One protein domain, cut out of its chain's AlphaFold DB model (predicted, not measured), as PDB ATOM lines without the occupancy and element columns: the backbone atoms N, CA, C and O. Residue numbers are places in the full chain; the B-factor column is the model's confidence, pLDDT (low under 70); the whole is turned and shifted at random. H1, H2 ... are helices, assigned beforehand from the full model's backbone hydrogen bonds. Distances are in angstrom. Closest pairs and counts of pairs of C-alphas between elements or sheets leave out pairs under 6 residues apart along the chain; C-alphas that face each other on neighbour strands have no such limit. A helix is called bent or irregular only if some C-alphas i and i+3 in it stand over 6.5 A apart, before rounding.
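What this domain is: This is residues 216 to 349 of the 748 residues of the protein "L,D-transpeptidase family protein" of Sphingobacteriales bacterium (UniProt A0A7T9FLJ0). One long helix, H6, runs through the middle, with the hairpin of H1 and H2 on one side of it and H3, H4 and H5 on the other. Beyond its end an unnamed tail, residues 330 to 349, loops out and turns back, and residues 335 to 341 stick out. The printed part has 134 residues with six named helices, H1 to H6 in order, and no named strand; the class is all helix. It is compact, with a radius of gyration of the C-alphas of 16.0 A, yet elongated, spanning 56 by 33 by 26 A.

How they stand to each other: H6, residues 309 to 329, is the hub and touches five helices. Its residues 314 to 321 alone touch H2, residues 241 to 250, closest at the C-alphas of Ile 244 and Asp 318, 6.4 A; the tilt of 73 degrees is only just about perpendicular. H1, residues 216 to 224, makes a helical hairpin with H2, at a shallow tilt of 30 degrees, opposite ways. H3, residues 265 to 281, touches H6, closest at the C-alphas of Leu 271 and Ala 320, 6.9 A. H4, residues 285 to 288, touches H6 at the C-alphas of Tyr 288 and Ala 319, 4.5 A, its closest pair, with residues 318 to 323 of H6 alone. H5, residues 290 to 298, forms a helical hairpin with H6. H1 and H5 are apart. Every O i to N i+4 pair is within hydrogen-bond range in H1, H2, H5 and H6, and 10 of 13 in H3; H4 is too short for such a pair.

Where its parts are: H6 is 29.8 A long, from C-alpha 309 at (-14.496, -25.573, -19.902) to C-alpha 329 at (-34.731, -31.920, 1.023). H3, 23.7 A long, has a kink of 34 degrees near residue 275 and is irregular: C-alphas 276 and 279 are 7.2 A apart. H1 begins at C-alpha 216 (-7.822, -32.815, -16.109).

The domain as a whole: The C-alphas farthest apart are those of Asn 303 and Tyr 339, 56.0 A. The printed part has no cut. The links H1 to H2 and H2 to H3 are long. The mean pLDDT of the printed part is 87.2; residues 226 to 230, 299 to 305 and 347 are under 70.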
ATOM      1  N   THR A 216      -7.816 -34.229 -16.516       92.94
ATOM      2  CA  THR A 216      -7.822 -32.815 -16.109       92.94
ATOM      3  C   THR A 216      -9.038 -32.543 -15.238       92.94
ATOM      4  O   THR A 216      -8.899 -32.025 -14.129       92.94
ATOM      5  N   LEU A 217     -10.212 -32.985 -15.699       91.75
ATOM      6  CA  LEU A 217     -11.461 -32.908 -14.945       91.75
ATOM      7  C   LEU A 217     -11.370 -33.703 -13.637       91.75
ATOM      8  O   LEU A 217     -11.710 -33.176 -12.580       91.75
ATOM      9  N   PHE A 218     -10.805 -34.916 -13.672       88.50
ATOM     10  CA  PHE A 218     -10.523 -35.705 -12.468       88.50
ATOM     11  C   PHE A 218      -9.681 -34.937 -11.438       88.50
ATOM     12  O   PHE A 218     -10.034 -34.906 -10.259       88.50
ATOM     13  N   LYS A 219      -8.591 -34.280 -11.862       87.50
ATOM     14  CA  LYS A 219      -7.736 -33.489 -10.957       87.50
ATOM     15  C   LYS A 219      -8.479 -32.293 -10.364       87.50
ATOM     16  O   LYS A 219      -8.313 -32.024  -9.176       87.50
ATOM     17  N   LEU A 220      -9.304 -31.603 -11.157       89.88
ATOM     18  CA  LEU A 220     -10.132 -30.495 -10.673       89.88
ATOM     19  C   LEU A 220     -11.145 -30.982  -9.629       89.88
ATOM     20  O   LEU A 220     -11.162 -30.467  -8.512       89.88
ATOM     21  N   VAL A 221     -11.918 -32.026  -9.937       89.00
ATOM     22  CA  VAL A 221     -12.920 -32.596  -9.021       89.00
ATOM     23  C   VAL A 221     -12.273 -33.125  -7.736       89.00
ATOM     24  O   VAL A 221     -12.742 -32.815  -6.644       89.00
ATOM     25  N   ALA A 222     -11.151 -33.846  -7.828       83.88
ATOM     26  CA  ALA A 222     -10.418 -34.323  -6.654       83.88
ATOM     27  C   ALA A 222      -9.863 -33.169  -5.796       83.88
ATOM     28  O   ALA A 222      -9.839 -33.267  -4.568       83.88
ATOM     29  N   SER A 223      -9.457 -32.055  -6.419       84.75
ATOM     30  CA  SER A 223      -8.998 -30.867  -5.687       84.75
ATOM     31  C   SER A 223     -10.129 -30.173  -4.916       84.75
ATOM     32  O   SER A 223      -9.882 -29.666  -3.826       84.75
ATOM     33  N   ILE A 224     -11.362 -30.213  -5.438       83.81
ATOM     34  CA  ILE A 224     -12.582 -29.689  -4.799       83.81
ATOM     35  C   ILE A 224     -13.044 -30.598  -3.653       83.81
ATOM     36  O   ILE A 224     -13.407 -30.109  -2.588       83.81
ATOM     37  N   ALA A 225     -12.962 -31.919  -3.833       71.88
ATOM     38  CA  ALA A 225     -13.288 -32.913  -2.808       71.88
ATOM     39  C   ALA A 225     -12.258 -33.002  -1.657       71.88
ATOM     40  O   ALA A 225     -12.419 -33.817  -0.752       71.88
ATOM     41  N   THR A 226     -11.187 -32.199  -1.672       68.81
ATOM     42  CA  THR A 226     -10.140 -32.213  -0.639       68.81
ATOM     43  C   THR A 226     -10.438 -31.165   0.452       68.81
ATOM     44  O   THR A 226     -10.242 -29.973   0.201       68.81
ATOM     45  N   PRO A 227     -10.813 -31.549   1.695       58.22
ATOM     46  CA  PRO A 227     -11.329 -30.602   2.699       58.22
ATOM     47  C   PRO A 227     -10.367 -29.476   3.108       58.22
ATOM     48  O   PRO A 227     -10.793 -28.432   3.597       58.22
ATOM     49  N   SER A 228      -9.058 -29.667   2.917       57.81
ATOM     50  CA  SER A 228      -8.021 -28.704   3.303       57.81
ATOM     51  C   SER A 228      -7.797 -27.565   2.297       57.81
ATOM     52  O   SER A 228      -6.969 -26.694   2.560       57.81
ATOM     53  N   LYS A 229      -8.472 -27.556   1.137       60.66
ATOM     54  CA  LYS A 229      -8.362 -26.481   0.135       60.66
ATOM     55  C   LYS A 229      -9.736 -26.084  -0.402       60.66
ATOM     56  O   LYS A 229     -10.331 -26.809  -1.189       60.66
ATOM     57  N   LYS A 230     -10.193 -24.873  -0.065       66.56
ATOM     58  CA  LYS A 230     -11.332 -24.243  -0.749       66.56
ATOM     59  C   LYS A 230     -10.913 -23.830  -2.160       66.56
ATOM     60  O   LYS A 230     -10.359 -22.751  -2.357       66.56
ATOM     61  N   VAL A 231     -11.143 -24.710  -3.128       77.31
ATOM     62  CA  VAL A 231     -10.998 -24.397  -4.552       77.31
ATOM     63  C   VAL A 231     -12.140 -23.469  -4.968       77.31
ATOM     64  O   VAL A 231     -13.300 -23.728  -4.650       77.31
ATOM     65  N   LEU A 232     -11.795 -22.381  -5.657       89.31
ATOM     66  CA  LEU A 232     -12.754 -21.429  -6.207       89.31
ATOM     67  C   LEU A 232     -12.884 -21.647  -7.718       89.31
ATOM     68  O   LEU A 232     -11.884 -21.671  -8.432       89.31
ATOM     69  N   LEU A 233     -14.121 -21.770  -8.186       89.56
ATOM     70  CA  LEU A 233     -14.533 -21.866  -9.581       89.56
ATOM     71  C   LEU A 233     -14.954 -20.465 -10.039       89.56
ATOM     72  O   LEU A 233     -15.968 -19.947  -9.576       89.56
ATOM     73  N   PHE A 234     -14.149 -19.806 -10.876       91.81
ATOM     74  CA  PHE A 234     -14.349 -18.393 -11.262       91.81
ATOM     75  C   PHE A 234     -14.563 -17.417 -10.078       91.81
ATOM     76  O   PHE A 234     -15.279 -16.422 -10.195       91.81
ATOM     77  N   GLY A 235     -13.943 -17.704  -8.927       89.19
ATOM     78  CA  GLY A 235     -14.091 -16.934  -7.684       89.19
ATOM     79  C   GLY A 235     -15.203 -17.422  -6.745       89.19
ATOM     80  O   GLY A 235     -15.174 -17.078  -5.565       89.19
ATOM     81  N   SER A 236     -16.120 -18.275  -7.211       89.12
ATOM     82  CA  SER A 236     -17.176 -18.879  -6.390       89.12
ATOM     83  C   SER A 236     -16.707 -20.174  -5.710       89.12
ATOM     84  O   SER A 236     -16.026 -20.978  -6.344       89.12
ATOM     85  N   PRO A 237     -17.061 -20.445  -4.442       90.62
ATOM     86  CA  PRO A 237     -16.779 -21.735  -3.813       90.62
ATOM     87  C   PRO A 237     -17.702 -22.829  -4.366       90.62
ATOM     88  O   PRO A 237     -18.887 -22.586  -4.558       90.62
ATOM     89  N   ALA A 238     -17.196 -24.050  -4.549       89.69
ATOM     90  CA  ALA A 238     -18.066 -25.211  -4.745       89.69
ATOM     91  C   ALA A 238     -18.793 -25.541  -3.429       89.69
ATOM     92  O   ALA A 238     -18.147 -25.670  -2.383       89.69
ATOM     93  N   TYR A 239     -20.121 -25.657  -3.461       88.88
ATOM     94  CA  TYR A 239     -20.939 -25.827  -2.260       88.88
ATOM     95  C   TYR A 239     -21.149 -27.290  -1.856       88.88
ATOM     96  O   TYR A 239     -21.272 -27.562  -0.664       88.88
ATOM     97  N   LEU A 240     -21.178 -28.227  -2.812       87.38
ATOM     98  CA  LEU A 240     -21.445 -29.651  -2.560       87.38
ATOM     99  C   LEU A 240     -20.324 -30.574  -3.088       87.38
ATOM    100  O   LEU A 240     -20.577 -31.427  -3.944       87.38
ATOM    101  N   PRO A 241     -19.080 -30.447  -2.577       86.88
ATOM    102  CA  PRO A 241     -17.906 -31.165  -3.089       86.88
ATOM    103  C   PRO A 241     -18.076 -32.693  -3.149       86.88
ATOM    104  O   PRO A 241     -17.672 -33.312  -4.134       86.88
ATOM    105  N   ASP A 242     -18.728 -33.301  -2.153       85.94
ATOM    106  CA  ASP A 242     -18.953 -34.753  -2.110       85.94
ATOM    107  C   ASP A 242     -19.929 -35.235  -3.197       85.94
ATOM    108  O   ASP A 242     -19.713 -36.277  -3.823       85.94
ATOM    109  N   LEU A 243     -20.987 -34.460  -3.467       89.06
ATOM    110  CA  LEU A 243     -22.002 -34.800  -4.469       89.06
ATOM    111  C   LEU A 243     -21.471 -34.561  -5.887       89.06
ATOM    112  O   LEU A 243     -21.740 -35.371  -6.771       89.06
ATOM    113  N   ILE A 244     -20.658 -33.516  -6.090       89.75
ATOM    114  CA  ILE A 244     -19.870 -33.316  -7.319       89.75
ATOM    115  C   ILE A 244     -18.970 -34.540  -7.552       89.75
ATOM    116  O   ILE A 244     -18.952 -35.109  -8.644       89.75
ATOM    117  N   GLY A 245     -18.247 -34.979  -6.516       88.31
ATOM    118  CA  GLY A 245     -17.361 -36.141  -6.580       88.31
ATOM    119  C   GLY A 245     -18.085 -37.459  -6.872       88.31
ATOM    120  O   GLY A 245     -17.546 -38.313  -7.573       88.31
ATOM    121  N   ASP A 246     -19.304 -37.664  -6.367       87.88
ATOM    122  CA  ASP A 246     -20.133 -38.817  -6.740       87.88
ATOM    123  C   ASP A 246     -20.674 -38.717  -8.172       87.88
ATOM    124  O   ASP A 246     -20.569 -39.680  -8.932       87.88
ATOM    125  N   PHE A 247     -21.161 -37.546  -8.582       93.06
ATOM    126  CA  PHE A 247     -21.663 -37.312  -9.935       93.06
ATOM    127  C   PHE A 247     -20.593 -37.584 -11.006       93.06
ATOM    128  O   PHE A 247     -20.824 -38.379 -11.915       93.06
ATOM    129  N   TYR A 248     -19.394 -37.006 -10.885       91.00
ATOM    130  CA  TYR A 248     -18.350 -37.207 -11.899       91.00
ATOM    131  C   TYR A 248     -17.761 -38.618 -11.907       91.00
ATOM    132  O   TYR A 248     -17.341 -39.074 -12.969       91.00
ATOM    133  N   ARG A 249     -17.791 -39.343 -10.778       88.31
ATOM    134  CA  ARG A 249     -17.485 -40.783 -10.771       88.31
ATOM    135  C   ARG A 249     -18.498 -41.568 -11.605       88.31
ATOM    136  O   ARG A 249     -18.089 -42.439 -12.356       88.31
ATOM    137  N   ARG A 250     -19.795 -41.250 -11.505       88.44
ATOM    138  CA  ARG A 250     -20.859 -41.865 -12.328       88.44
ATOM    139  C   ARG A 250     -20.739 -41.495 -13.805       88.44
ATOM    140  O   ARG A 250     -21.059 -42.308 -14.657       88.44
ATOM    141  N   ASN A 251     -20.251 -40.289 -14.094       90.12
ATOM    142  CA  ASN A 251     -20.054 -39.779 -15.450       90.12
ATOM    143  C   ASN A 251     -18.706 -40.187 -16.091       90.12
ATOM    144  O   ASN A 251     -18.312 -39.578 -17.087       90.12
ATOM    145  N   ASP A 252     -17.968 -41.145 -15.509       88.06
ATOM    146  CA  ASP A 252     -16.620 -41.589 -15.922       88.06
ATOM    147  C   ASP A 252     -15.597 -40.444 -16.116       88.06
ATOM    148  O   ASP A 252     -14.675 -40.513 -16.935       88.06
ATOM    149  N   PHE A 253     -15.772 -39.348 -15.370       90.12
ATOM    150  CA  PHE A 253     -15.041 -38.086 -15.531       90.12
ATOM    151  C   PHE A 253     -15.057 -37.543 -16.973       90.12
ATOM    152  O   PHE A 253     -14.053 -37.024 -17.457       90.12
ATOM    153  N   ASN A 254     -16.201 -37.634 -17.654       93.12
ATOM    154  CA  ASN A 254     -16.500 -36.848 -18.853       93.12
ATOM    155  C   ASN A 254     -17.100 -35.479 -18.483       93.12
ATOM    156  O   ASN A 254     -17.716 -35.337 -17.422       93.12
ATOM    157  N   LEU A 255     -16.985 -34.503 -19.392       94.62
ATOM    158  CA  LEU A 255     -17.719 -33.234 -19.307       94.62
ATOM    159  C   LEU A 255     -19.223 -33.501 -19.479       94.62
ATOM    160  O   LEU A 255     -19.630 -34.151 -20.442       94.62
ATOM    161  N   ALA A 256     -20.032 -33.035 -18.535       95.12
ATOM    162  CA  ALA A 256     -21.451 -33.361 -18.422       95.12
ATOM    163  C   ALA A 256     -22.373 -32.453 -19.247       95.12
ATOM    164  O   ALA A 256     -23.448 -32.881 -19.665       95.12
ATOM    165  N   TRP A 257     -21.960 -31.212 -19.507       94.12
ATOM    166  CA  TRP A 257     -22.787 -30.188 -20.154       94.12
ATOM    167  C   TRP A 257     -22.420 -29.998 -21.635       94.12
ATOM    168  O   TRP A 257     -22.587 -28.914 -22.200       94.12
ATOM    169  N   GLN A 258     -21.905 -31.055 -22.277       89.00
ATOM    170  CA  GLN A 258     -21.450 -31.045 -23.669       89.00
ATOM    171  C   GLN A 258     -21.985 -32.222 -24.490       89.00
ATOM    172  O   GLN A 258     -22.005 -33.362 -24.036       89.00
ATOM    173  N   THR A 259     -22.316 -31.950 -25.753       83.94
ATOM    174  CA  THR A 259     -22.708 -32.947 -26.758       83.94
ATOM    175  C   THR A 259     -21.809 -32.779 -27.982       83.94
ATOM    176  O   THR A 259     -21.715 -31.692 -28.553       83.94
ATOM    177  N   GLY A 260     -21.096 -33.837 -28.383       79.44
ATOM    178  CA  GLY A 260     -20.179 -33.784 -29.534       79.44
ATOM    179  C   GLY A 260     -19.038 -32.762 -29.393       79.44
ATOM    180  O   GLY A 260     -18.595 -32.202 -30.393       79.44
ATOM    181  N   GLY A 261     -18.599 -32.469 -28.163       80.31
ATOM    182  CA  GLY A 261     -17.546 -31.485 -27.864       80.31
ATOM    183  C   GLY A 261     -17.989 -30.014 -27.878       80.31
ATOM    184  O   GLY A 261     -17.164 -29.131 -27.648       80.31
ATOM    185  N   ASN A 262     -19.275 -29.737 -28.117       83.44
ATOM    186  CA  ASN A 262     -19.876 -28.409 -27.988       83.44
ATOM    187  C   ASN A 262     -20.770 -28.352 -26.745       83.44
ATOM    188  O   ASN A 262     -21.273 -29.381 -26.304       83.44
ATOM    189  N   LEU A 263     -20.989 -27.158 -26.184       86.31
ATOM    190  CA  LEU A 263     -21.923 -26.973 -25.067       86.31
ATOM    191  C   LEU A 263     -23.340 -27.406 -25.469       86.31
ATOM    192  O   LEU A 263     -23.809 -27.090 -26.563       86.31
ATOM    193  N   ASN A 264     -24.028 -28.112 -24.574       89.50
ATOM    194  CA  ASN A 264     -25.424 -28.492 -24.749       89.50
ATOM    195  C   ASN A 264     -26.320 -27.310 -24.341       89.50
ATOM    196  O   ASN A 264     -26.826 -27.252 -23.218       89.50
ATOM    197  N   THR A 265     -26.457 -26.337 -25.249       88.06
ATOM    198  CA  THR A 265     -27.081 -25.037 -24.963       88.06
ATOM    199  C   THR A 265     -28.487 -25.170 -24.385       88.06
ATOM    200  O   THR A 265     -28.744 -24.554 -23.360       88.06
ATOM    201  N   SER A 266     -29.360 -26.028 -24.930       89.69
ATOM    202  CA  SER A 266     -30.735 -26.152 -24.414       89.69
ATOM    203  C   SER A 266     -30.783 -26.705 -22.986       89.69
ATOM    204  O   SER A 266     -31.616 -26.299 -22.182       89.69
ATOM    205  N   THR A 267     -29.875 -27.618 -22.633       93.19
ATOM    206  CA  THR A 267     -29.802 -28.184 -21.275       93.19
ATOM    207  C   THR A 267     -29.269 -27.150 -20.277       93.19
ATOM    208  O   THR A 267     -29.768 -27.055 -19.156       93.19
ATOM    209  N   ILE A 268     -28.307 -26.322 -20.703       93.56
ATOM    210  CA  ILE A 268     -27.794 -25.192 -19.917       93.56
ATOM    211  C   ILE A 268     -28.869 -24.105 -19.763       93.56
ATOM    212  O   ILE A 268     -29.070 -23.619 -18.656       93.56
ATOM    213  N   GLU A 269     -29.608 -23.765 -20.821       91.69
ATOM    214  CA  GLU A 269     -30.745 -22.835 -20.777       91.69
ATOM    215  C   GLU A 269     -31.824 -23.319 -19.800       91.69
ATOM    216  O   GLU A 269     -32.252 -22.550 -18.942       91.69
ATOM    217  N   HIS A 270     -32.199 -24.604 -19.840       94.19
ATOM    218  CA  HIS A 270     -33.119 -25.186 -18.858       94.19
ATOM    219  C   HIS A 270     -32.601 -25.069 -17.417       94.19
ATOM    220  O   HIS A 270     -33.395 -24.774 -16.521       94.19
ATOM    221  N   LEU A 271     -31.297 -25.261 -17.169       97.06
ATOM    222  CA  LEU A 271     -30.712 -25.051 -15.839       97.06
ATOM    223  C   LEU A 271     -30.784 -23.573 -15.433       97.06
ATOM    224  O   LEU A 271     -31.242 -23.284 -14.330       97.06
ATOM    225  N   LEU A 272     -30.360 -22.656 -16.308       95.69
ATOM    226  CA  LEU A 272     -30.345 -21.213 -16.046       95.69
ATOM    227  C   LEU A 272     -31.745 -20.678 -15.739       95.69
ATOM    228  O   LEU A 272     -31.917 -19.996 -14.732       95.69
ATOM    229  N   ILE A 273     -32.748 -21.035 -16.548       95.25
ATOM    230  CA  ILE A 273     -34.158 -20.715 -16.282       95.25
ATOM    231  C   ILE A 273     -34.538 -21.238 -14.893       95.25
ATOM    232  O   ILE A 273     -34.934 -20.458 -14.032       95.25
ATOM    233  N   SER A 274     -34.295 -22.525 -14.627       96.56
ATOM    234  CA  SER A 274     -34.670 -23.175 -13.366       96.56
ATOM    235  C   SER A 274     -34.053 -22.527 -12.117       96.56
ATOM    236  O   SER A 274     -34.736 -22.431 -11.097       96.56
ATOM    237  N   ILE A 275     -32.787 -22.082 -12.166       96.62
ATOM    238  CA  ILE A 275     -32.119 -21.430 -11.022       96.62
ATOM    239  C   ILE A 275     -32.454 -19.941 -10.899       96.62
ATOM    240  O   ILE A 275     -32.545 -19.441  -9.779       96.62
ATOM    241  N   ASN A 276     -32.676 -19.235 -12.013       95.94
ATOM    242  CA  ASN A 276     -33.135 -17.842 -12.006       95.94
ATOM    243  C   ASN A 276     -34.564 -17.756 -11.443       95.94
ATOM    244  O   ASN A 276     -34.877 -16.871 -10.647       95.94
ATOM    245  N   GLU A 277     -35.403 -18.738 -11.775       95.44
ATOM    246  CA  GLU A 277     -36.773 -18.894 -11.281       95.44
ATOM    247  C   GLU A 277     -36.871 -19.514  -9.877       95.44
ATOM    248  O   GLU A 277     -37.971 -19.619  -9.331       95.44
ATOM    249  N   ALA A 278     -35.750 -19.868  -9.230       96.50
ATOM    250  CA  ALA A 278     -35.745 -20.475  -7.893       96.50
ATOM    251  C   ALA A 278     -36.478 -19.627  -6.832       96.50
ATOM    252  O   ALA A 278     -36.998 -20.170  -5.854       96.50
ATOM    253  N   ALA A 279     -36.593 -18.313  -7.057       94.69
ATOM    254  CA  ALA A 279     -37.432 -17.421  -6.263       94.69
ATOM    255  C   ALA A 279     -38.890 -17.910  -6.170       94.69
ATOM    256  O   ALA A 279     -39.448 -17.882  -5.072       94.69
ATOM    257  N   MET A 280     -39.487 -18.416  -7.254       93.44
ATOM    258  CA  MET A 280     -40.858 -18.953  -7.264       93.44
ATOM    259  C   MET A 280     -41.013 -20.216  -6.409       93.44
ATOM    260  O   MET A 280     -42.103 -20.511  -5.929       93.44
ATOM    261  N   GLU A 281     -39.929 -20.959  -6.176       95.69
ATOM    262  CA  GLU A 281     -39.880 -22.078  -5.227       95.69
ATOM    263  C   GLU A 281     -39.551 -21.601  -3.795       95.69
ATOM    264  O   GLU A 281     -39.261 -22.409  -2.922       95.69
ATOM    265  N   GLY A 282     -39.546 -20.298  -3.501       95.12
ATOM    266  CA  GLY A 282     -39.148 -19.790  -2.182       95.12
ATOM    267  C   GLY A 282     -37.671 -20.019  -1.847       95.12
ATOM    268  O   GLY A 282     -37.298 -20.110  -0.682       95.12
ATOM    269  N   LEU A 283     -36.818 -20.121  -2.866       95.50
ATOM    270  CA  LEU A 283     -35.374 -20.292  -2.734       95.50
ATOM    271  C   LEU A 283     -34.652 -19.058  -3.303       95.50
ATOM    272  O   LEU A 283     -35.205 -18.334  -4.122       95.50
ATOM    273  N   ASN A 284     -33.419 -18.784  -2.874       94.00
ATOM    274  CA  ASN A 284     -32.656 -17.634  -3.378       94.00
ATOM    275  C   ASN A 284     -31.762 -18.048  -4.570       94.00
ATOM    276  O   ASN A 284     -30.876 -18.879  -4.356       94.00
ATOM    277  N   PRO A 285     -31.933 -17.476  -5.784       95.62
ATOM    278  CA  PRO A 285     -31.091 -17.759  -6.952       95.62
ATOM    279  C   PRO A 285     -29.580 -17.613  -6.714       95.62
ATOM    280  O   PRO A 285     -28.790 -18.378  -7.272       95.62
ATOM    281  N   SER A 286     -29.150 -16.681  -5.851       93.94
ATOM    282  CA  SER A 286     -27.722 -16.459  -5.572       93.94
ATOM    283  C   SER A 286     -27.035 -17.666  -4.922       93.94
ATOM    284  O   SER A 286     -25.828 -17.846  -5.083       93.94
ATOM    285  N   ASN A 287     -27.794 -18.561  -4.276       93.44
ATOM    286  CA  ASN A 287     -27.265 -19.808  -3.721       93.44
ATOM    287  C   ASN A 287     -26.799 -20.802  -4.802       93.44
ATOM    288  O   ASN A 287     -26.062 -21.733  -4.479       93.44
ATOM    289  N   TYR A 288     -27.211 -20.629  -6.061       95.81
ATOM    290  CA  TYR A 288     -26.956 -21.563  -7.167       95.81
ATOM    291  C   TYR A 288     -26.035 -20.968  -8.237       95.81
ATOM    292  O   TYR A 288     -26.119 -21.341  -9.401       95.81
ATOM    293  N   HIS A 289     -25.179 -20.013  -7.858       95.75
ATOM    294  CA  HIS A 289     -24.267 -19.303  -8.767       95.75
ATOM    295  C   HIS A 289     -24.959 -18.536  -9.904       95.75
ATOM    296  O   HIS A 289     -24.293 -18.196 -10.879       95.75
ATOM    297  N   ALA A 290     -26.263 -18.245  -9.798       95.31
ATOM    298  CA  ALA A 290     -27.073 -17.713 -10.898       95.31
ATOM    299  C   ALA A 290     -26.442 -16.489 -11.588       95.31
ATOM    300  O   ALA A 290     -26.264 -16.496 -12.802       95.31
ATOM    301  N   GLU A 291     -26.016 -15.474 -10.830       93.75
ATOM    302  CA  GLU A 291     -25.330 -14.284 -11.364       93.75
ATOM    303  C   GLU A 291     -24.081 -14.650 -12.189       93.75
ATOM    304  O   GLU A 291     -23.976 -14.283 -13.361       93.75
ATOM    305  N   LYS A 292     -23.177 -15.453 -11.611       94.19
ATOM    306  CA  LYS A 292     -21.924 -15.878 -12.254       94.19
ATOM    307  C   LYS A 292     -22.165 -16.782 -13.467       94.19
ATOM    308  O   LYS A 292     -21.429 -16.696 -14.445       94.19
ATOM    309  N   LEU A 293     -23.181 -17.643 -13.435       93.88
ATOM    310  CA  LEU A 293     -23.518 -18.520 -14.557       93.88
ATOM    311  C   LEU A 293     -24.176 -17.751 -15.712       93.88
ATOM    312  O   LEU A 293     -23.807 -17.984 -16.862       93.88
ATOM    313  N   ASN A 294     -25.066 -16.795 -15.427       91.81
ATOM    314  CA  ASN A 294     -25.620 -15.902 -16.448       91.81
ATOM    315  C   ASN A 294     -24.507 -15.076 -17.125       91.81
ATOM    316  O   ASN A 294     -24.481 -14.985 -18.350       91.81
ATOM    317  N   GLU A 295     -23.551 -14.546 -16.352       89.25
ATOM    318  CA  GLU A 295     -22.353 -13.859 -16.864       89.25
ATOM    319  C   GLU A 295     -21.542 -14.765 -17.813       89.25
ATOM    320  O   GLU A 295     -21.334 -14.428 -18.980       89.25
ATOM    321  N   LEU A 296     -21.127 -15.947 -17.341       87.56
ATOM    322  CA  LEU A 296     -20.268 -16.866 -18.101       87.56
ATOM    323  C   LEU A 296     -20.927 -17.401 -19.383       87.56
ATOM    324  O   LEU A 296     -20.224 -17.645 -20.366       87.56
ATOM    325  N   VAL A 297     -22.251 -17.591 -19.389       78.81
ATOM    326  CA  VAL A 297     -22.986 -18.114 -20.553       78.81
ATOM    327  C   VAL A 297     -23.341 -17.006 -21.552       78.81
ATOM    328  O   VAL A 297     -23.208 -17.228 -22.756       78.81
ATOM    329  N   ALA A 298     -23.675 -15.788 -21.105       73.06
ATOM    330  CA  ALA A 298     -23.867 -14.641 -22.003       73.06
ATOM    331  C   ALA A 298     -22.589 -14.297 -22.798       73.06
ATOM    332  O   ALA A 298     -22.642 -13.890 -23.964       73.06
ATOM    333  N   PHE A 299     -21.421 -14.527 -22.194       55.41
ATOM    334  CA  PHE A 299     -20.114 -14.331 -22.820       55.41
ATOM    335  C   PHE A 299     -19.672 -15.455 -23.776       55.41
ATOM    336  O   PHE A 299     -18.608 -15.354 -24.382       55.41
ATOM    337  N   ALA A 300     -20.518 -16.455 -24.061       55.38
ATOM    338  CA  ALA A 300     -20.302 -17.423 -25.148       55.38
ATOM    339  C   ALA A 300     -20.496 -16.836 -26.575       55.38
ATOM    340  O   ALA A 300     -20.602 -17.578 -27.554       55.38
ATOM    341  N   SER A 301     -20.525 -15.506 -26.706       53.44
ATOM    342  CA  SER A 301     -20.582 -14.777 -27.978       53.44
ATOM    343  C   SER A 301     -19.295 -14.953 -28.816       53.44
ATOM    344  O   SER A 301     -18.214 -15.091 -28.242       53.44
ATOM    345  N   PRO A 302     -19.344 -14.865 -30.165       55.50
ATOM    346  CA  PRO A 302     -18.209 -15.215 -31.039       55.50
ATOM    347  C   PRO A 302     -16.895 -14.447 -30.807       55.50
ATOM    348  O   PRO A 302     -15.833 -14.950 -31.165       55.50
ATOM    349  N   ASN A 303     -16.964 -13.244 -30.228       55.44
ATOM    350  CA  ASN A 303     -15.837 -12.315 -30.090       55.44
ATOM    351  C   ASN A 303     -15.255 -12.232 -28.664       55.44
ATOM    352  O   ASN A 303     -14.484 -11.315 -28.384       55.44
ATOM    353  N   GLN A 304     -15.619 -13.141 -27.754       59.06
ATOM    354  CA  GLN A 304     -15.092 -13.159 -26.384       59.06
ATOM    355  C   GLN A 304     -14.313 -14.447 -26.066       59.06
ATOM    356  O   GLN A 304     -14.582 -15.499 -26.656       59.06
ATOM    357  N   PRO A 305     -13.316 -14.391 -25.159       63.28
ATOM    358  CA  PRO A 305     -12.577 -15.576 -24.746       63.28
ATOM    359  C   PRO A 305     -13.512 -16.546 -24.020       63.28
ATOM    360  O   PRO A 305     -14.096 -16.209 -22.991       63.28
ATOM    361  N   LYS A 306     -13.641 -17.766 -24.553       72.06
ATOM    362  CA  LYS A 306     -14.471 -18.809 -23.941       72.06
ATOM    363  C   LYS A 306     -13.971 -19.114 -22.518       72.06
ATOM    364  O   LYS A 306     -12.757 -19.237 -22.337       72.06
ATOM    365  N   PRO A 307     -14.870 -19.270 -21.529       83.56
ATOM    366  CA  PRO A 307     -14.485 -19.619 -20.164       83.56
ATOM    367  C   PRO A 307     -13.802 -20.991 -20.105       83.56
ATOM    368  O   PRO A 307     -13.984 -21.829 -20.993       83.56
ATOM    369  N   ASP A 308     -13.028 -21.243 -19.042       90.88
ATOM    370  CA  ASP A 308     -12.409 -22.554 -18.831       90.88
ATOM    371  C   ASP A 308     -13.485 -23.645 -18.761       90.88
ATOM    372  O   ASP A 308     -14.350 -23.644 -17.880       90.88
ATOM    373  N   LYS A 309     -13.433 -24.582 -19.715       90.19
ATOM    374  CA  LYS A 309     -14.496 -25.573 -19.902       90.19
ATOM    375  C   LYS A 309     -14.665 -26.495 -18.692       90.19
ATOM    376  O   LYS A 309     -15.776 -26.944 -18.455       90.19
ATOM    377  N   TYR A 310     -13.598 -26.766 -17.934       93.88
ATOM    378  CA  TYR A 310     -13.651 -27.663 -16.779       93.88
ATOM    379  C   TYR A 310     -14.280 -26.968 -15.574       93.88
ATOM    380  O   TYR A 310     -15.180 -27.522 -14.949       93.88
ATOM    381  N   GLN A 311     -13.866 -25.734 -15.276       94.50
ATOM    382  CA  GLN A 311     -14.493 -24.944 -14.218       94.50
ATOM    383  C   GLN A 311     -15.968 -24.662 -14.513       94.50
ATOM    384  O   GLN A 311     -16.773 -24.717 -13.587       94.50
ATOM    385  N   LEU A 312     -16.341 -24.399 -15.773       93.94
ATOM    386  CA  LEU A 312     -17.739 -24.151 -16.139       93.94
ATOM    387  C   LEU A 312     -18.602 -25.404 -15.951       93.94
ATOM    388  O   LEU A 312     -19.656 -25.323 -15.326       93.94
ATOM    389  N   ASP A 313     -18.141 -26.560 -16.433       95.44
ATOM    390  CA  ASP A 313     -18.852 -27.840 -16.310       95.44
ATOM    391  C   ASP A 313     -19.075 -28.218 -14.832       95.44
ATOM    392  O   ASP A 313     -20.179 -28.603 -14.431       95.44
ATOM    393  N   VAL A 314     -18.066 -28.010 -13.975       96.38
ATOM    394  CA  VAL A 314     -18.188 -28.250 -12.528       96.38
ATOM    395  C   VAL A 314     -19.079 -27.210 -11.838       96.38
ATOM    396  O   VAL A 314     -19.855 -27.594 -10.966       96.38
ATOM    397  N   LEU A 315     -19.047 -25.932 -12.234       96.06
ATOM    398  CA  LEU A 315     -19.901 -24.889 -11.646       96.06
ATOM    399  C   LEU A 315     -21.388 -25.089 -11.995       96.06
ATOM    400  O   LEU A 315     -22.242 -24.971 -11.117       96.06
ATOM    401  N   LEU A 316     -21.693 -25.459 -13.245       97.12
ATOM    402  CA  LEU A 316     -23.038 -25.869 -13.679       97.12
ATOM    403  C   LEU A 316     -23.518 -27.098 -12.890       97.12
ATOM    404  O   LEU A 316     -24.666 -27.160 -12.453       97.12
ATOM    405  N   THR A 317     -22.618 -28.055 -12.652       97.69
ATOM    406  CA  THR A 317     -22.906 -29.268 -11.875       97.69
ATOM    407  C   THR A 317     -23.188 -28.962 -10.400       97.69
ATOM    408  O   THR A 317     -24.169 -29.470  -9.866       97.69
ATOM    409  N   ASP A 318     -22.393 -28.112  -9.741       96.88
ATOM    410  CA  ASP A 318     -22.637 -27.679  -8.353       96.88
ATOM    411  C   ASP A 318     -23.978 -26.937  -8.224       96.88
ATOM    412  O   ASP A 318     -24.767 -27.238  -7.330       96.88
ATOM    413  N   ALA A 319     -24.286 -26.035  -9.165       97.75
ATOM    414  CA  ALA A 319     -25.571 -25.338  -9.218       97.75
ATOM    415  C   ALA A 319     -26.755 -26.310  -9.371       97.75
ATOM    416  O   ALA A 319     -27.711 -26.242  -8.595       97.75
ATOM    417  N   ALA A 320     -26.677 -27.247 -10.324       98.31
ATOM    418  CA  ALA A 320     -27.719 -28.242 -10.564       98.31
ATOM    419  C   ALA A 320     -27.920 -29.179  -9.362       98.31
ATOM    420  O   ALA A 320     -29.055 -29.398  -8.941       98.31
ATOM    421  N   LEU A 321     -26.831 -29.694  -8.775       97.38
ATOM    422  CA  LEU A 321     -26.876 -30.559  -7.593       97.38
ATOM    423  C   LEU A 321     -27.428 -29.822  -6.369       97.38
ATOM    424  O   LEU A 321     -28.241 -30.392  -5.642       97.38
ATOM    425  N   ARG A 322     -27.032 -28.563  -6.140       95.94
ATOM    426  CA  ARG A 322     -27.492 -27.787  -4.980       95.94
ATOM    427  C   ARG A 322     -28.945 -27.361  -5.107       95.94
ATOM    428  O   ARG A 322     -29.674 -27.423  -4.120       95.94
ATOM    429  N   TYR A 323     -29.384 -26.976  -6.303       97.75
ATOM    430  CA  TYR A 323     -30.791 -26.668  -6.529       97.75
ATOM    431  C   TYR A 323     -31.660 -27.922  -6.394       97.75
ATOM    432  O   TYR A 323     -32.642 -27.906  -5.656       97.75
ATOM    433  N   ALA A 324     -31.241 -29.042  -6.992       97.12
ATOM    434  CA  ALA A 324     -31.896 -30.336  -6.817       97.12
ATOM    435  C   ALA A 324     -31.976 -30.761  -5.342       97.12
ATOM    436  O   ALA A 324     -33.039 -31.175  -4.890       97.12
ATOM    437  N   TRP A 325     -30.891 -30.611  -4.576       94.50
ATOM    438  CA  TRP A 325     -30.868 -30.912  -3.143       94.50
ATOM    439  C   TRP A 325     -31.852 -30.044  -2.352       94.50
ATOM    440  O   TRP A 325     -32.622 -30.582  -1.561       94.50
ATOM    441  N   HIS A 326     -31.881 -28.726  -2.580       95.50
ATOM    442  CA  HIS A 326     -32.824 -27.850  -1.879       95.50
ATOM    443  C   HIS A 326     -34.285 -28.077  -2.290       95.50
ATOM    444  O   HIS A 326     -35.158 -27.879  -1.453       95.50
ATOM    445  N   LEU A 327     -34.575 -28.499  -3.528       95.12
ATOM    446  CA  LEU A 327     -35.930 -28.904  -3.931       95.12
ATOM    447  C   LEU A 327     -36.352 -30.233  -3.288       95.12
ATOM    448  O   LEU A 327     -37.494 -30.352  -2.853       95.12
ATOM    449  N   ASP A 328     -35.428 -31.194  -3.213       92.88
ATOM    450  CA  ASP A 328     -35.649 -32.545  -2.685       92.88
ATOM    451  C   ASP A 328     -35.737 -32.586  -1.153       92.88
ATOM    452  O   ASP A 328     -36.538 -33.338  -0.614       92.88
ATOM    453  N   ARG A 329     -34.909 -31.812  -0.441       89.19
ATOM    454  CA  ARG A 329     -34.731 -31.920   1.023       89.19
ATOM    455  C   ARG A 329     -34.961 -30.629   1.796       89.19
ATOM    456  O   ARG A 329     -34.871 -30.642   3.017       89.19
ATOM    457  N   GLY A 330     -35.238 -29.527   1.106       92.38
ATOM    458  CA  GLY A 330     -35.270 -28.197   1.707       92.38
ATOM    459  C   GLY A 330     -33.893 -27.556   1.860       92.38
ATOM    460  O   GLY A 330     -32.847 -28.170   1.631       92.38
ATOM    461  N   LYS A 331     -33.903 -26.271   2.220       90.94
ATOM    462  CA  LYS A 331     -32.705 -25.490   2.550       90.94
ATOM    463  C   LYS A 331     -32.110 -25.940   3.888       90.94
ATOM    464  O   LYS A 331     -30.893 -25.930   4.055       90.94
ATOM    465  N   THR A 332     -32.964 -26.307   4.839       89.38
ATOM    466  CA  THR A 332     -32.580 -26.660   6.210       89.38
ATOM    467  C   THR A 332     -32.788 -28.147   6.492       89.38
ATOM    468  O   THR A 332     -33.762 -28.733   6.035       89.38
ATOM    469  N   ASP A 333     -31.866 -28.766   7.234       86.56
ATOM    470  CA  ASP A 333     -31.944 -30.181   7.620       86.56
ATOM    471  C   ASP A 333     -32.707 -30.317   8.954       86.56
ATOM    472  O   ASP A 333     -32.291 -29.706   9.943       86.56
ATOM    473  N   PRO A 334     -33.798 -31.101   9.034       87.62
ATOM    474  CA  PRO A 334     -34.574 -31.230  10.265       87.62
ATOM    475  C   PRO A 334     -33.794 -31.836  11.449       87.62
ATOM    476  O   PRO A 334     -34.188 -31.627  12.597       87.62
ATOM    477  N   SER A 335     -32.675 -32.534  11.219       82.62
ATOM    478  CA  SER A 335     -31.857 -33.136  12.286       82.62
ATOM    479  C   SER A 335     -31.092 -32.125  13.152       82.62
ATOM    480  O   SER A 335     -30.674 -32.472  14.258       82.62
ATOM    481  N   ILE A 336     -30.925 -30.874  12.698       81.50
ATOM    482  CA  ILE A 336     -30.217 -29.820  13.458       81.50
ATOM    483  C   ILE A 336     -31.140 -29.054  14.420       81.50
ATOM    484  O   ILE A 336     -30.688 -28.179  15.164       81.50
ATOM    485  N   LEU A 337     -32.444 -29.337  14.381       83.75
ATOM    486  CA  LEU A 337     -33.463 -28.566  15.081       83.75
ATOM    487  C   LEU A 337     -33.538 -28.932  16.573       83.75
ATOM    488  O   LEU A 337     -33.304 -30.075  16.959       83.75
ATOM    489  N   PRO A 338     -33.949 -27.994  17.450       82.69
ATOM    490  CA  PRO A 338     -34.110 -28.255  18.883       82.69
ATOM    491  C   PRO A 338     -35.370 -29.085  19.222       82.69
ATOM    492  O   PRO A 338     -35.791 -29.129  20.377       82.69
ATOM    493  N   TYR A 339     -36.005 -29.705  18.226       84.75
ATOM    494  CA  TYR A 339     -37.170 -30.577  18.352       84.75
ATOM    495  C   TYR A 339     -37.088 -31.691  17.303       84.75
ATOM    496  O   TYR A 339     -36.551 -31.474  16.222       84.75
ATOM    497  N   ARG A 340     -37.636 -32.874  17.609       87.31
ATOM    498  CA  ARG A 340     -37.631 -34.004  16.670       87.31
ATOM    499  C   ARG A 340     -38.633 -33.812  15.524       87.31
ATOM    500  O   ARG A 340     -39.703 -33.224  15.713       87.31
ATOM    501  N   TRP A 341     -38.268 -34.357  14.369       91.00
ATOM    502  CA  TRP A 341     -39.081 -34.509  13.165       91.00
ATOM    503  C   TRP A 341     -38.896 -35.953  12.692       91.00
ATOM    504  O   TRP A 341     -37.936 -36.261  11.991       91.00
ATOM    505  N   ASP A 342     -39.766 -36.857  13.139       91.00
ATOM    506  CA  ASP A 342     -39.612 -38.301  12.917       91.00
ATOM    507  C   ASP A 342     -40.554 -38.766  11.804       91.00
ATOM    508  O   ASP A 342     -41.480 -39.552  12.007       91.00
ATOM    509  N   ILE A 343     -40.356 -38.182  10.624       90.75
ATOM    510  CA  ILE A 343     -41.053 -38.556   9.395       90.75
ATOM    511  C   ILE A 343     -39.994 -39.080   8.440       90.75
ATOM    512  O   ILE A 343     -39.158 -38.315   7.954       90.75
ATOM    513  N   ASP A 344     -40.029 -40.384   8.193       80.50
ATOM    514  CA  ASP A 344     -39.066 -41.033   7.315       80.50
ATOM    515  C   ASP A 344     -39.291 -40.630   5.857       80.50
ATOM    516  O   ASP A 344     -40.415 -40.555   5.353       80.50
ATOM    517  N   ARG A 345     -38.180 -40.402   5.155       81.50
ATOM    518  CA  ARG A 345     -38.152 -40.046   3.739       81.50
ATOM    519  C   ARG A 345     -37.109 -40.897   3.030       81.50
ATOM    520  O   ARG A 345     -35.946 -40.918   3.429       81.50
ATOM    521  N   ALA A 346     -37.509 -41.571   1.953       76.06
ATOM    522  CA  ALA A 346     -36.580 -42.335   1.126       76.06
ATOM    523  C   ALA A 346     -35.482 -41.400   0.565       76.06
ATOM    524  O   ALA A 346     -35.811 -40.384  -0.055       76.06
ATOM    525  N   PRO A 347     -34.185 -41.697   0.767       68.56
ATOM    526  CA  PRO A 347     -33.114 -40.810   0.330       68.56
ATOM    527  C   PRO A 347     -32.964 -40.853  -1.195       68.56
ATOM    528  O   PRO A 347     -32.486 -41.840  -1.751       68.56
ATOM    529  N   ALA A 348     -33.304 -39.759  -1.881       81.00
ATOM    530  CA  ALA A 348     -33.027 -39.625  -3.309       81.00
ATOM    531  C   ALA A 348     -31.511 -39.547  -3.566       81.00
ATOM    532  O   ALA A 348     -30.801 -38.767  -2.914       81.00
ATOM    533  N   ASN A 349     -31.015 -40.313  -4.544       89.25
ATOM    534  CA  ASN A 349     -29.632 -40.214  -5.002       89.25
ATOM    535  C   ASN A 349     -29.524 -39.129  -6.085       89.25
ATOM    536  O   ASN A 349     -29.531 -39.405  -7.283       89.25
TER     537      ASN A 349